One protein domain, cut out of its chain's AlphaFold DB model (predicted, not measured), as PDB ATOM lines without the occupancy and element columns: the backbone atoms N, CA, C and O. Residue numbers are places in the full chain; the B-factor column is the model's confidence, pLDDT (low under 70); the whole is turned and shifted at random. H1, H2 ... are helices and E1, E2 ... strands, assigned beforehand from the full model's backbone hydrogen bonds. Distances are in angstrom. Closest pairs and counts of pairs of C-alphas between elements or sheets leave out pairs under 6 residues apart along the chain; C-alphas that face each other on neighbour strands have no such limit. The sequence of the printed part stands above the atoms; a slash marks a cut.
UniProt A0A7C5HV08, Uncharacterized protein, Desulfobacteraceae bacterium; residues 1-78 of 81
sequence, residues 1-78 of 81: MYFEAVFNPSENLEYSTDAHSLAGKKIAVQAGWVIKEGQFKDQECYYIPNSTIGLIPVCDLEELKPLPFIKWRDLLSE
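This is residues 1 to 78 of the 81 residues of an uncharacterized protein of Desulfobacteraceae bacterium (UniProt A0A7C5HV08). A strongly twisted five-stranded sheet curls round into a small, incompletely closed barrel, with the long strand E2 bending as it passes from one part of the wall to the other; the edge strands E4 and E5 come together only through the tight link between them. H2 packs slantwise on the outside of this curve, over E2 and E1, while the very short helix H1 lies off the sheet in the stretch between E1 and E2. The printed part has 78 residues, with five named strands and two named helices in the order E1 H1 E2 E3 E4 E5 H2, and the sheet runs E4, E3, E2, E1, E5, all antiparallel. The class is mixed, helices and strands. The whole is compact, with a radius of gyration of the C-alphas of 11.8 A and spans of 34 by 25 by 21 A.

E1, residues 2 to 7, is an inner strand of the sheet, with E2, residues 26 to 34, and E5, residues 61 to 66, as its antiparallel neighbours. Between E1 and E2, N 3 and O 29 are 2.9 A apart and N 27 and O 5 are 2.8 A apart, within hydrogen-bond range. H1, residues 17 to 20, is not on the sheet; a tight link of 5 residues joins it to E2. E2 bends by 58 degrees at residue 30, and its pairing is staggered: residues 26 to 30 pair with E1, and residues 30 to 34 pair with E3, residues 44 to 47. E2 and E3 form a hairpin, with N 32 and O 45 at 2.8 A. E3 and E4, residues 55 to 57, form another hairpin, with N 46 and O 56 at 2.8 A. E2, E3 and E4 make a meander, each strand the antiparallel neighbour of the one before. E4 and E5 are the edge strands and meet only through their link. E5 runs antiparallel to E1 at 160 degrees between directions, with N 6 and O 62 at 2.8 A. H2, residues 69 to 78, is on the sheet at a height of 8.4 A over it, making two layers, a helix on one face of a sheet. It lies over E2 and E1, slantwise to the strands, at 53 degrees to E2 on the local plane. Its closest C-alphas to E2 are those of Leu 76 and Ala 28, 5.3 A apart; to E1, those of Phe 69 and Tyr 2, 6.4 A apart. H1 and H2 are apart. Every O i to N i+4 pair is within hydrogen-bond range in H2, and H1 is too short for such a pair.

E1 begins at C-alpha 2, (-30.437, -6.808, -15.363), and is 14.8 A long from first to last C-alpha. H1 spans 5.1 A. E2, the longest strand, covers 22.3 A and ends at C-alpha 34, (-21.392, -15.946, -6.017). E3 measures 10.5 A, E4 6.5 A and E5 12.8 A. H2 is 14.3 A long and ends at C-alpha 78, (-40.247, -12.836, -25.826).

The C-alphas of Gly 38 and Ile 70 are the two farthest apart, at 34.3 A. Residue 1 is the first residue of the 81-residue chain; the printed part ends at residue 78 and has no cut. No link is long. Mean pLDDT of the printed part is 90.9, and no printed residue of this predicted model is under 70.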
ATOM      1  N   MET A   1     -29.273  -6.883 -10.656       88.88
ATOM      2  CA  MET A   1     -28.979  -6.068 -11.864       88.88
ATOM      3  C   MET A   1     -29.421  -6.857 -13.094       88.88
ATOM      4  O   MET A   1     -29.455  -8.078 -12.996       88.88
ATOM      5  N   TYR A   2     -29.827  -6.188 -14.177       95.38
ATOM      6  CA  TYR A   2     -30.437  -6.808 -15.363       95.38
ATOM      7  C   TYR A   2     -29.443  -6.886 -16.521       95.38
ATOM      8  O   TYR A   2     -28.732  -5.912 -16.779       95.38
ATOM      9  N   PHE A   3     -29.424  -8.014 -17.225       97.19
ATOM     10  CA  PHE A   3     -28.488  -8.262 -18.315       97.19
ATOM     11  C   PHE A   3     -29.165  -8.985 -19.477       97.19
ATOM     12  O   PHE A   3     -30.149  -9.703 -19.295       97.19
ATOM     13  N   GLU A   4     -28.600  -8.810 -20.663       96.56
ATOM     14  CA  GLU A   4     -28.771  -9.743 -21.775       96.56
ATOM     15  C   GLU A   4     -27.484 -10.552 -21.945       96.56
ATOM     16  O   GLU A   4     -26.387 -10.051 -21.688       96.56
ATOM     17  N   ALA A   5     -27.640 -11.796 -22.375       97.12
ATOM     18  CA  ALA A   5     -26.548 -12.700 -22.705       97.12
ATOM     19  C   ALA A   5     -27.029 -13.725 -23.732       97.12
ATOM     20  O   ALA A   5     -28.233 -13.924 -23.889       97.12
ATOM     21  N   VAL A   6     -26.106 -14.395 -24.411       96.56
ATOM     22  CA  VAL A   6     -26.392 -15.610 -25.173       96.56
ATOM     23  C   VAL A   6     -26.196 -16.804 -24.244       96.56
ATOM     24  O   VAL A   6     -25.147 -16.929 -23.615       96.56
ATOM     25  N   PHE A   7     -27.208 -17.664 -24.131       95.06
ATOM     26  CA  PHE A   7     -27.105 -18.877 -23.322       95.06
ATOM     27  C   PHE A   7     -26.342 -19.951 -24.089       95.06
ATOM     28  O   PHE A   7     -26.819 -20.414 -25.124       95.06
ATOM     29  N   ASN A   8     -25.181 -20.360 -23.586       93.94
ATOM     30  CA  ASN A   8     -24.382 -21.426 -24.172       93.94
ATOM     31  C   ASN A   8     -24.000 -22.440 -23.080       93.94
ATOM     32  O   ASN A   8     -22.929 -22.322 -22.488       93.94
ATOM     33  N   PRO A   9     -24.894 -23.394 -22.751       90.31
ATOM     34  CA  PRO A   9     -24.671 -24.317 -21.645       90.31
ATOM     35  C   PRO A   9     -23.454 -25.209 -21.901       90.31
ATOM     36  O   PRO A   9     -23.387 -25.897 -22.921       90.31
ATOM     37  N   SER A  10     -22.516 -25.236 -20.954       84.06
ATOM     38  CA  SER A  10     -21.416 -26.198 -20.969       84.06
ATOM     39  C   SER A  10     -21.905 -27.615 -20.657       84.06
ATOM     40  O   SER A  10     -22.885 -27.821 -19.943       84.06
ATOM     41  N   GLU A  11     -21.175 -28.624 -21.138       78.31
ATOM     42  CA  GLU A  11     -21.471 -30.046 -20.877       78.31
ATOM     43  C   GLU A  11     -21.368 -30.432 -19.387       78.31
ATOM     44  O   GLU A  11     -21.726 -31.540 -18.996       78.31
ATOM     45  N   ASN A  12     -20.873 -29.524 -18.544       73.56
ATOM     46  CA  ASN A  12     -20.636 -29.767 -17.127       73.56
ATOM     47  C   ASN A  12     -21.906 -29.639 -16.270       73.56
ATOM     48  O   ASN A  12     -21.889 -30.047 -15.108       73.56
ATOM     49  N   LEU A  13     -22.986 -29.046 -16.792       80.19
ATOM     50  CA  LEU A  13     -24.219 -28.783 -16.048       80.19
ATOM     51  C   LEU A  13     -25.403 -29.478 -16.726       80.19
ATOM     52  O   LEU A  13     -25.686 -29.254 -17.901       80.19
ATOM     53  N   GLU A  14     -26.108 -30.325 -15.975       81.94
ATOM     54  CA  GLU A  14     -27.327 -30.970 -16.468       81.94
ATOM     55  C   GLU A  14     -28.487 -29.975 -16.441       81.94
ATOM     56  O   GLU A  14     -29.085 -29.687 -15.402       81.94
ATOM     57  N   TYR A  15     -28.788 -29.436 -17.617       85.19
ATOM     58  CA  TYR A  15     -29.912 -28.549 -17.852       85.19
ATOM     59  C   TYR A  15     -31.165 -29.332 -18.261       85.19
ATOM     60  O   TYR A  15     -31.096 -30.413 -18.843       85.19
ATOM     61  N   SER A  16     -32.347 -28.782 -17.963       83.88
ATOM     62  CA  SER A  16     -33.605 -29.374 -18.427       83.88
ATOM     63  C   SER A  16     -33.715 -29.310 -19.958       83.88
ATOM     64  O   SER A  16     -33.098 -28.468 -20.611       83.88
ATOM     65  N   THR A  17     -34.551 -30.159 -20.561       82.25
ATOM     66  CA  THR A  17     -34.823 -30.102 -22.010       82.25
ATOM     67  C   THR A  17     -35.292 -28.711 -22.456       82.25
ATOM     68  O   THR A  17     -34.892 -28.224 -23.513       82.25
ATOM     69  N   ASP A  18     -36.086 -28.040 -21.619       81.00
ATOM     70  CA  ASP A  18     -36.580 -26.686 -21.879       81.00
ATOM     71  C   ASP A  18     -35.439 -25.664 -21.892       81.00
ATOM     72  O   ASP A  18     -35.406 -24.783 -22.751       81.00
ATOM     73  N   ALA A  19     -34.456 -25.812 -21.002       85.00
ATOM     74  CA  ALA A  19     -33.258 -24.983 -20.995       85.00
ATOM     75  C   ALA A  19     -32.438 -25.170 -22.282       85.00
ATOM     76  O   ALA A  19     -32.033 -24.190 -22.904       85.00
ATOM     77  N   HIS A  20     -32.268 -26.410 -22.752       86.00
ATOM     78  CA  HIS A  20     -31.579 -26.680 -24.019       86.00
ATOM     79  C   HIS A  20     -32.267 -26.032 -25.229       86.00
ATOM     80  O   HIS A  20     -31.590 -25.670 -26.190       86.00
ATOM     81  N   SER A  21     -33.583 -25.793 -25.176       88.06
ATOM     82  CA  SER A  21     -34.298 -25.056 -26.231       88.06
ATOM     83  C   SER A  21     -33.858 -23.588 -26.370       88.06
ATOM     84  O   SER A  21     -34.178 -22.932 -27.370       88.06
ATOM     85  N   LEU A  22     -33.135 -23.063 -25.379       90.94
ATOM     86  CA  LEU A  22     -32.617 -21.698 -25.332       90.94
ATOM     87  C   LEU A  22     -31.129 -21.620 -25.668       90.94
ATOM     88  O   LEU A  22     -30.603 -20.513 -25.776       90.94
ATOM     89  N   ALA A  23     -30.454 -22.758 -25.853       92.44
ATOM     90  CA  ALA A  23     -29.052 -22.781 -26.243       92.44
ATOM     91  C   ALA A  23     -28.845 -22.001 -27.558       92.44
ATOM     92  O   ALA A  23     -29.601 -22.151 -28.522       92.44
ATOM     93  N   GLY A  24     -27.846 -21.121 -27.572       93.25
ATOM     94  CA  GLY A  24     -27.541 -20.199 -28.665       93.25
ATOM     95  C   GLY A  24     -28.490 -19.000 -28.794       93.25
ATOM     96  O   GLY A  24     -28.295 -18.170 -29.684       93.25
ATOM     97  N   LYS A  25     -29.516 -18.864 -27.940       94.38
ATOM     98  CA  LYS A  25     -30.446 -17.725 -27.974       94.38
ATOM     99  C   LYS A  25     -30.019 -16.627 -27.012       94.38
ATOM    100  O   LYS A  25     -29.422 -16.879 -25.967       94.38
ATOM    101  N   LYS A  26     -30.401 -15.394 -27.352       95.81
ATOM    102  CA  LYS A  26     -30.328 -14.267 -26.421       95.81
ATOM    103  C   LYS A  26     -31.391 -14.424 -25.345       95.81
ATOM    104  O   LYS A  26     -32.561 -14.614 -25.664       95.81
ATOM    105  N   ILE A  27     -30.977 -14.307 -24.093       95.81
ATOM    106  CA  ILE A  27     -31.826 -14.429 -22.916       95.81
ATOM    107  C   ILE A  27     -31.677 -13.213 -22.002       95.81
ATOM    108  O   ILE A  27     -30.621 -12.582 -21.930       95.81
ATOM    109  N   ALA A  28     -32.756 -12.895 -21.290       96.25
ATOM    110  CA  ALA A  28     -32.764 -11.886 -20.242       96.25
ATOM    111  C   ALA A  28     -32.457 -12.558 -18.898       96.25
ATOM    112  O   ALA A  28     -33.227 -13.396 -18.430       96.25
ATOM    113  N   VAL A  29     -31.360 -12.163 -18.249       96.12
ATOM    114  CA  VAL A  29     -30.932 -12.729 -16.958       96.12
ATOM    115  C   VAL A  29     -30.799 -11.655 -15.886       96.12
ATOM    116  O   VAL A  29     -30.642 -10.464 -16.172       96.12
ATOM    117  N   GLN A  30     -30.875 -12.077 -14.630       95.25
ATOM    118  CA  GLN A  30     -30.556 -11.249 -13.473       95.25
ATOM    119  C   GLN A  30     -29.333 -11.801 -12.755       95.25
ATOM    120  O   GLN A  30     -29.175 -13.015 -12.648       95.25
ATOM    121  N   ALA A  31     -28.490 -10.903 -12.244       93.50
ATOM    122  CA  ALA A  31     -27.413 -11.297 -11.340       93.50
ATOM    123  C   ALA A  31     -27.996 -11.888 -10.048       93.50
ATOM    124  O   ALA A  31     -28.853 -11.266  -9.414       93.50
ATOM    125  N   GLY A  32     -27.508 -13.071  -9.687       90.31
ATOM    126  CA  GLY A  32     -27.796 -13.768  -8.443       90.31
ATOM    127  C   GLY A  32     -26.690 -13.546  -7.411       90.31
ATOM    128  O   GLY A  32     -26.444 -12.421  -6.978       90.31
ATOM    129  N   TRP A  33     -26.052 -14.635  -6.986       90.06
ATOM    130  CA  TRP A  33     -25.002 -14.664  -5.967       90.06
ATOM    131  C   TRP A  33     -23.705 -15.278  -6.511       90.06
ATOM    132  O   TRP A  33     -23.656 -15.806  -7.616       90.06
ATOM    133  N   VAL A  34     -22.633 -15.215  -5.722       91.88
ATOM    134  CA  VAL A  34     -21.392 -15.946  -6.017       91.88
ATOM    135  C   VAL A  34     -21.531 -17.385  -5.528       91.88
ATOM    136  O   VAL A  34     -21.912 -17.622  -4.375       91.88
ATOM    137  N   ILE A  35     -21.218 -18.346  -6.391       88.06
ATOM    138  CA  ILE A  35     -21.271 -19.778  -6.093       88.06
ATOM    139  C   ILE A  35     -20.174 -20.112  -5.077       88.06
ATOM    140  O   ILE A  35     -19.003 -19.825  -5.300       88.06
ATOM    141  N   LYS A  36     -20.531 -20.718  -3.941       89.81
ATOM    142  CA  LYS A  36     -19.577 -20.957  -2.838       89.81
ATOM    143  C   LYS A  36     -18.914 -22.334  -2.864       89.81
ATOM    144  O   LYS A  36     -17.886 -22.527  -2.216       89.81
ATOM    145  N   GLU A  37     -19.502 -23.285  -3.581       86.00
ATOM    146  CA  GLU A  37     -19.141 -24.703  -3.545       86.00
ATOM    147  C   GLU A  37     -19.373 -25.356  -4.918       86.00
ATOM    148  O   GLU A  37     -20.128 -24.837  -5.739       86.00
ATOM    149  N   GLY A  38     -18.733 -26.501  -5.166       84.38
ATOM    150  CA  GLY A  38     -18.858 -27.246  -6.423       84.38
ATOM    151  C   GLY A  38     -17.919 -26.768  -7.536       84.38
ATOM    152  O   GLY A  38     -16.996 -25.988  -7.310       84.38
ATOM    153  N   GLN A  39     -18.145 -27.270  -8.751       83.00
ATOM    154  CA  GLN A  39     -17.252 -27.070  -9.904       83.00
ATOM    155  C   GLN A  39     -17.176 -25.617 -10.406       83.00
ATOM    156  O   GLN A  39     -16.189 -25.235 -11.025       83.00
ATOM    157  N   PHE A  40     -18.185 -24.799 -10.100       86.81
ATOM    158  CA  PHE A  40     -18.254 -23.381 -10.479       86.81
ATOM    159  C   PHE A  40     -18.008 -22.445  -9.294       86.81
ATOM    160  O   PHE A  40     -18.448 -21.297  -9.303       86.81
ATOM    161  N   LYS A  41     -17.347 -22.934  -8.242       89.00
ATOM    162  CA  LYS A  41     -17.020 -22.130  -7.067       89.00
ATOM    163  C   LYS A  41     -16.300 -20.830  -7.461       89.00
ATOM    164  O   LYS A  41     -15.487 -20.808  -8.380       89.00
ATOM    165  N   ASP A  42     -16.619 -19.766  -6.732       90.06
ATOM    166  CA  ASP A  42     -16.119 -18.400  -6.886       90.06
ATOM    167  C   ASP A  42     -16.570 -17.696  -8.183       90.06
ATOM    168  O   ASP A  42     -16.188 -16.552  -8.426       90.06
ATOM    169  N   GLN A  43     -17.441 -18.324  -8.983       89.69
ATOM    170  CA  GLN A  43     -18.070 -17.690 -10.142       89.69
ATOM    171  C   GLN A  43     -19.357 -16.956  -9.766       89.69
ATOM    172  O   GLN A  43     -20.104 -17.365  -8.871       89.69
ATOM    173  N   GLU A  44     -19.645 -15.878 -10.493       92.38
ATOM    174  CA  GLU A  44     -20.954 -15.232 -10.443       92.38
ATOM    175  C   GLU A  44     -22.016 -16.127 -11.078       92.38
ATOM    176  O   GLU A  44     -21.784 -16.772 -12.105       92.38
ATOM    177  N   CYS A  45     -23.201 -16.137 -10.473       91.81
ATOM    178  CA  CYS A  45     -24.352 -16.829 -11.011       91.81
ATOM    179  C   CYS A  45     -25.445 -15.859 -11.447       91.81
ATOM    180  O   CYS A  45     -25.625 -14.764 -10.906       91.81
ATOM    181  N   TYR A  46     -26.222 -16.325 -12.408       95.31
ATOM    182  CA  TYR A  46     -27.320 -15.623 -13.034       95.31
ATOM    183  C   TYR A  46     -28.545 -16.533 -13.057       95.31
ATOM    184  O   TYR A  46     -28.447 -17.739 -12.835       95.31
ATOM    185  N   TYR A  47     -29.720 -15.964 -13.288       94.06
ATOM    186  CA  TYR A  47     -30.949 -16.737 -13.455       94.06
ATOM    187  C   TYR A  47     -31.921 -16.007 -14.375       94.06
ATOM    188  O   TYR A  47     -31.889 -14.776 -14.486       94.06
ATOM    189  N   ILE A  48     -32.812 -16.770 -15.009       93.38
ATOM    190  CA  ILE A  48     -33.971 -16.230 -15.723       93.38
ATOM    191  C   ILE A  48     -35.165 -16.248 -14.757       93.38
ATOM    192  O   ILE A  48     -35.558 -17.321 -14.296       93.38
ATOM    193  N   PRO A  49     -35.756 -15.092 -14.407       89.81
ATOM    194  CA  PRO A  49     -36.939 -15.059 -13.552       89.81
ATOM    195  C   PRO A  49     -38.111 -15.821 -14.171       89.81
ATOM    196  O   PRO A  49     -38.295 -15.785 -15.383       89.81
ATOM    197  N   ASN A  50     -38.918 -16.468 -13.328       86.31
ATOM    198  CA  ASN A  50     -40.069 -17.292 -13.728       86.31
ATOM    199  C   ASN A  50     -39.731 -18.474 -14.658       86.31
ATOM    200  O   ASN A  50     -40.628 -19.065 -15.243       86.31
ATOM    201  N   SER A  51     -38.455 -18.848 -14.767       86.50
ATOM    202  CA  SER A  51     -38.009 -19.997 -15.551       86.50
ATOM    203  C   SER A  51     -37.647 -21.188 -14.659       86.50
ATOM    204  O   SER A  51     -37.234 -21.021 -13.510       86.50
ATOM    205  N   THR A  52     -37.754 -22.402 -15.203       85.31
ATOM    206  CA  THR A  52     -37.356 -23.661 -14.546       85.31
ATOM    207  C   THR A  52     -35.881 -24.019 -14.749       85.31
ATOM    208  O   THR A  52     -35.412 -24.991 -14.168       85.31
ATOM    209  N   ILE A  53     -35.137 -23.232 -15.538       86.69
ATOM    210  CA  ILE A  53     -33.704 -23.446 -15.835       86.69
ATOM    211  C   ILE A  53     -32.846 -23.385 -14.567       86.69
ATOM    212  O   ILE A  53     -31.817 -24.047 -14.473       86.69
ATOM    213  N   GLY A  54     -33.275 -22.593 -13.583       86.31
ATOM    214  CA  GLY A  54     -32.547 -22.412 -12.338       86.31
ATOM    215  C   GLY A  54     -31.306 -21.539 -12.511       86.31
ATOM    216  O   GLY A  54     -31.353 -20.477 -13.138       86.31
ATOM    217  N   LEU A  55     -30.217 -21.957 -11.868       90.12
ATOM    218  CA  LEU A  55     -28.971 -21.204 -11.795       90.12
ATOM    219  C   LEU A  55     -28.138 -21.390 -13.068       90.12
ATOM    220  O   LEU A  55     -27.946 -22.503 -13.550       90.12
ATOM    221  N   ILE A  56     -27.593 -20.284 -13.567       93.38
ATOM    222  CA  ILE A  56     -26.716 -20.240 -14.734       93.38
ATOM    223  C   ILE A  56     -25.370 -19.639 -14.304       93.38
ATOM    224  O   ILE A  56     -25.331 -18.460 -13.941       93.38
ATOM    225  N   PRO A  57     -24.272 -20.410 -14.267       93.38
ATOM    226  CA  PRO A  57     -22.954 -19.856 -13.991       93.38
ATOM    227  C   PRO A  57     -22.509 -18.954 -15.147       93.38
ATOM    228  O   PRO A  57     -22.905 -19.143 -16.296       93.38
ATOM    229  N   VAL A  58     -21.658 -17.970 -14.855       93.25
ATOM    230  CA  VAL A  58     -21.170 -17.021 -15.869       93.25
ATOM    231  C   VAL A  58     -20.463 -17.697 -17.049       93.25
ATOM    232  O   VAL A  58     -20.486 -17.157 -18.147       93.25
ATOM    233  N   CYS A  59     -19.868 -18.880 -16.860       92.31
ATOM    234  CA  CYS A  59     -19.221 -19.622 -17.945       92.31
ATOM    235  C   CYS A  59     -20.190 -20.139 -19.018       92.31
ATOM    236  O   CYS A  59     -19.745 -20.407 -20.129       92.31
ATOM    237  N   ASP A  60     -21.483 -20.247 -18.701       93.50
ATOM    238  CA  ASP A  60     -22.532 -20.683 -19.630       93.50
ATOM    239  C   ASP A  60     -23.227 -19.486 -20.316       93.50
ATOM    240  O   ASP A  60     -24.271 -19.628 -20.961       93.50
ATOM    241  N   LEU A  61     -22.674 -18.278 -20.147       94.62
ATOM    242  CA  LEU A  61     -23.182 -17.032 -20.710       94.62
ATOM    243  C   LEU A  61     -22.121 -16.356 -21.576       94.62
ATOM    244  O   LEU A  61     -21.016 -16.051 -21.131       94.62
ATOM    245  N   GLU A  62     -22.506 -16.029 -22.801       95.75
ATOM    246  CA  GLU A  62     -21.690 -15.261 -23.737       95.75
ATOM    247  C   GLU A  62     -22.284 -13.867 -23.962       95.75
ATOM    248  O   GLU A  62     -23.477 -13.635 -23.760       95.75
ATOM    249  N   GLU A  63     -21.447 -12.914 -24.379       95.62
ATOM    250  CA  GLU A  63     -21.858 -11.528 -24.660       95.62
ATOM    251  C   GLU A  63     -22.635 -10.844 -23.516       95.62
ATOM    252  O   GLU A  63     -23.470  -9.968 -23.762       95.62
ATOM    253  N   LEU A  64     -22.365 -11.229 -22.262       95.69
ATOM    254  CA  LEU A  64     -23.048 -10.691 -21.090       95.69
ATOM    255  C   LEU A  64     -22.876  -9.168 -21.012       95.69
ATOM    256  O   LEU A  64     -21.769  -8.655 -20.833       95.69
ATOM    257  N   LYS A  65     -23.987  -8.437 -21.106       95.88
ATOM    258  CA  LYS A  65     -23.986  -6.971 -21.069       95.88
ATOM    259  C   LYS A  65     -25.164  -6.417 -20.272       95.88
ATOM    260  O   LYS A  65     -26.260  -6.985 -20.293       95.88
ATOM    261  N   PRO A  66     -24.957  -5.305 -19.546       96.19
ATOM    262  CA  PRO A  66     -26.012  -4.692 -18.757       96.19
ATOM    263  C   PRO A  66     -27.119  -4.166 -19.669       96.19
ATOM    264  O   PRO A  66     -26.855  -3.539 -20.697       96.19
ATOM    265  N   LEU A  67     -28.367  -4.379 -19.259       94.69
ATOM    266  CA  LEU A  67     -29.542  -4.010 -20.038       94.69
ATOM    267  C   LEU A  67     -30.502  -3.156 -19.194       94.69
ATOM    268  O   LEU A  67     -30.792  -3.509 -18.050       94.69
ATOM    269  N   PRO A  68     -31.035  -2.031 -19.715       96.12
ATOM    270  CA  PRO A  68     -32.065  -1.272 -19.013       96.12
ATOM    271  C   PRO A  68     -33.307  -2.124 -18.743       96.12
ATOM    272  O   PRO A  68     -33.725  -2.897 -19.603       96.12
ATOM    273  N   PHE A  69     -33.945  -1.915 -17.587       94.31
ATOM    274  CA  PHE A  69     -35.079  -2.724 -17.126       94.31
ATOM    275  C   PHE A  69     -36.193  -2.901 -18.169       94.31
ATOM    276  O   PHE A  69     -36.698  -4.005 -18.326       94.31
ATOM    277  N   ILE A  70     -36.552  -1.840 -18.902       95.06
ATOM    278  CA  ILE A  70     -37.604  -1.910 -19.928       95.06
ATOM    279  C   ILE A  70     -37.227  -2.901 -21.034       95.06
ATOM    280  O   ILE A  70     -37.977  -3.836 -21.282       95.06
ATOM    281  N   LYS A  71     -36.026  -2.770 -21.613       95.69
ATOM    282  CA  LYS A  71     -35.537  -3.691 -22.652       95.69
ATOM    283  C   LYS A  71     -35.380  -5.116 -22.129       95.69
ATOM    284  O   LYS A  71     -35.643  -6.068 -22.848       95.69
ATOM    285  N   TRP A  72     -34.941  -5.254 -20.880       96.31
ATOM    286  CA  TRP A  72     -34.798  -6.552 -20.231       96.31
ATOM    287  C   TRP A  72     -36.145  -7.251 -20.053       96.31
ATOM    288  O   TRP A  72     -36.257  -8.442 -20.322       96.31
ATOM    289  N   ARG A  73     -37.175  -6.508 -19.643       94.50
ATOM    290  CA  ARG A  73     -38.528  -7.038 -19.491       94.50
ATOM    291  C   ARG A  73     -39.113  -7.453 -20.839       94.50
ATOM    292  O   ARG A  73     -39.715  -8.515 -20.909       94.50
ATOM    293  N   ASP A  74     -38.913  -6.644 -21.877       94.88
ATOM    294  CA  ASP A  74     -39.395  -6.955 -23.224       94.88
ATOM    295  C   ASP A  74     -38.731  -8.244 -23.747       94.88
ATOM    296  O   ASP A  74     -39.434  -9.167 -24.155       94.88
ATOM    297  N   LEU A  75     -37.405  -8.373 -23.596       94.38
ATOM    298  CA  LEU A  75     -36.671  -9.601 -23.930       94.38
ATOM    299  C   LEU A  75     -37.162 -10.808 -23.118       94.38
ATOM    300  O   LEU A  75     -37.306 -11.891 -23.670       94.38
ATOM    301  N   LEU A  76     -37.439 -10.646 -21.819       93.12
ATOM    302  CA  LEU A  76     -37.967 -11.733 -20.991       93.12
ATOM    303  C   LEU A  76     -39.346 -12.203 -21.480       93.12
ATOM    304  O   LEU A  76     -39.601 -13.403 -21.510       93.12
ATOM    305  N   SER A  77     -40.224 -11.276 -21.875       92.06
ATOM    306  CA  SER A  77     -41.550 -11.607 -22.409       92.06
ATOM    307  C   SER A  77     -41.487 -12.357 -23.742       92.06
ATOM    308  O   SER A  77     -42.342 -13.200 -23.996       92.06
ATOM    309  N   GLU A  78     -40.470 -12.104 -24.570       91.06
ATOM    310  CA  GLU A  78     -40.247 -12.836 -25.826       91.06
ATOM    311  C   GLU A  78     -39.857 -14.307 -25.610       91.06
ATOM    312  O   GLU A  78     -40.072 -15.131 -26.498       91.06
TER     313      GLU A  78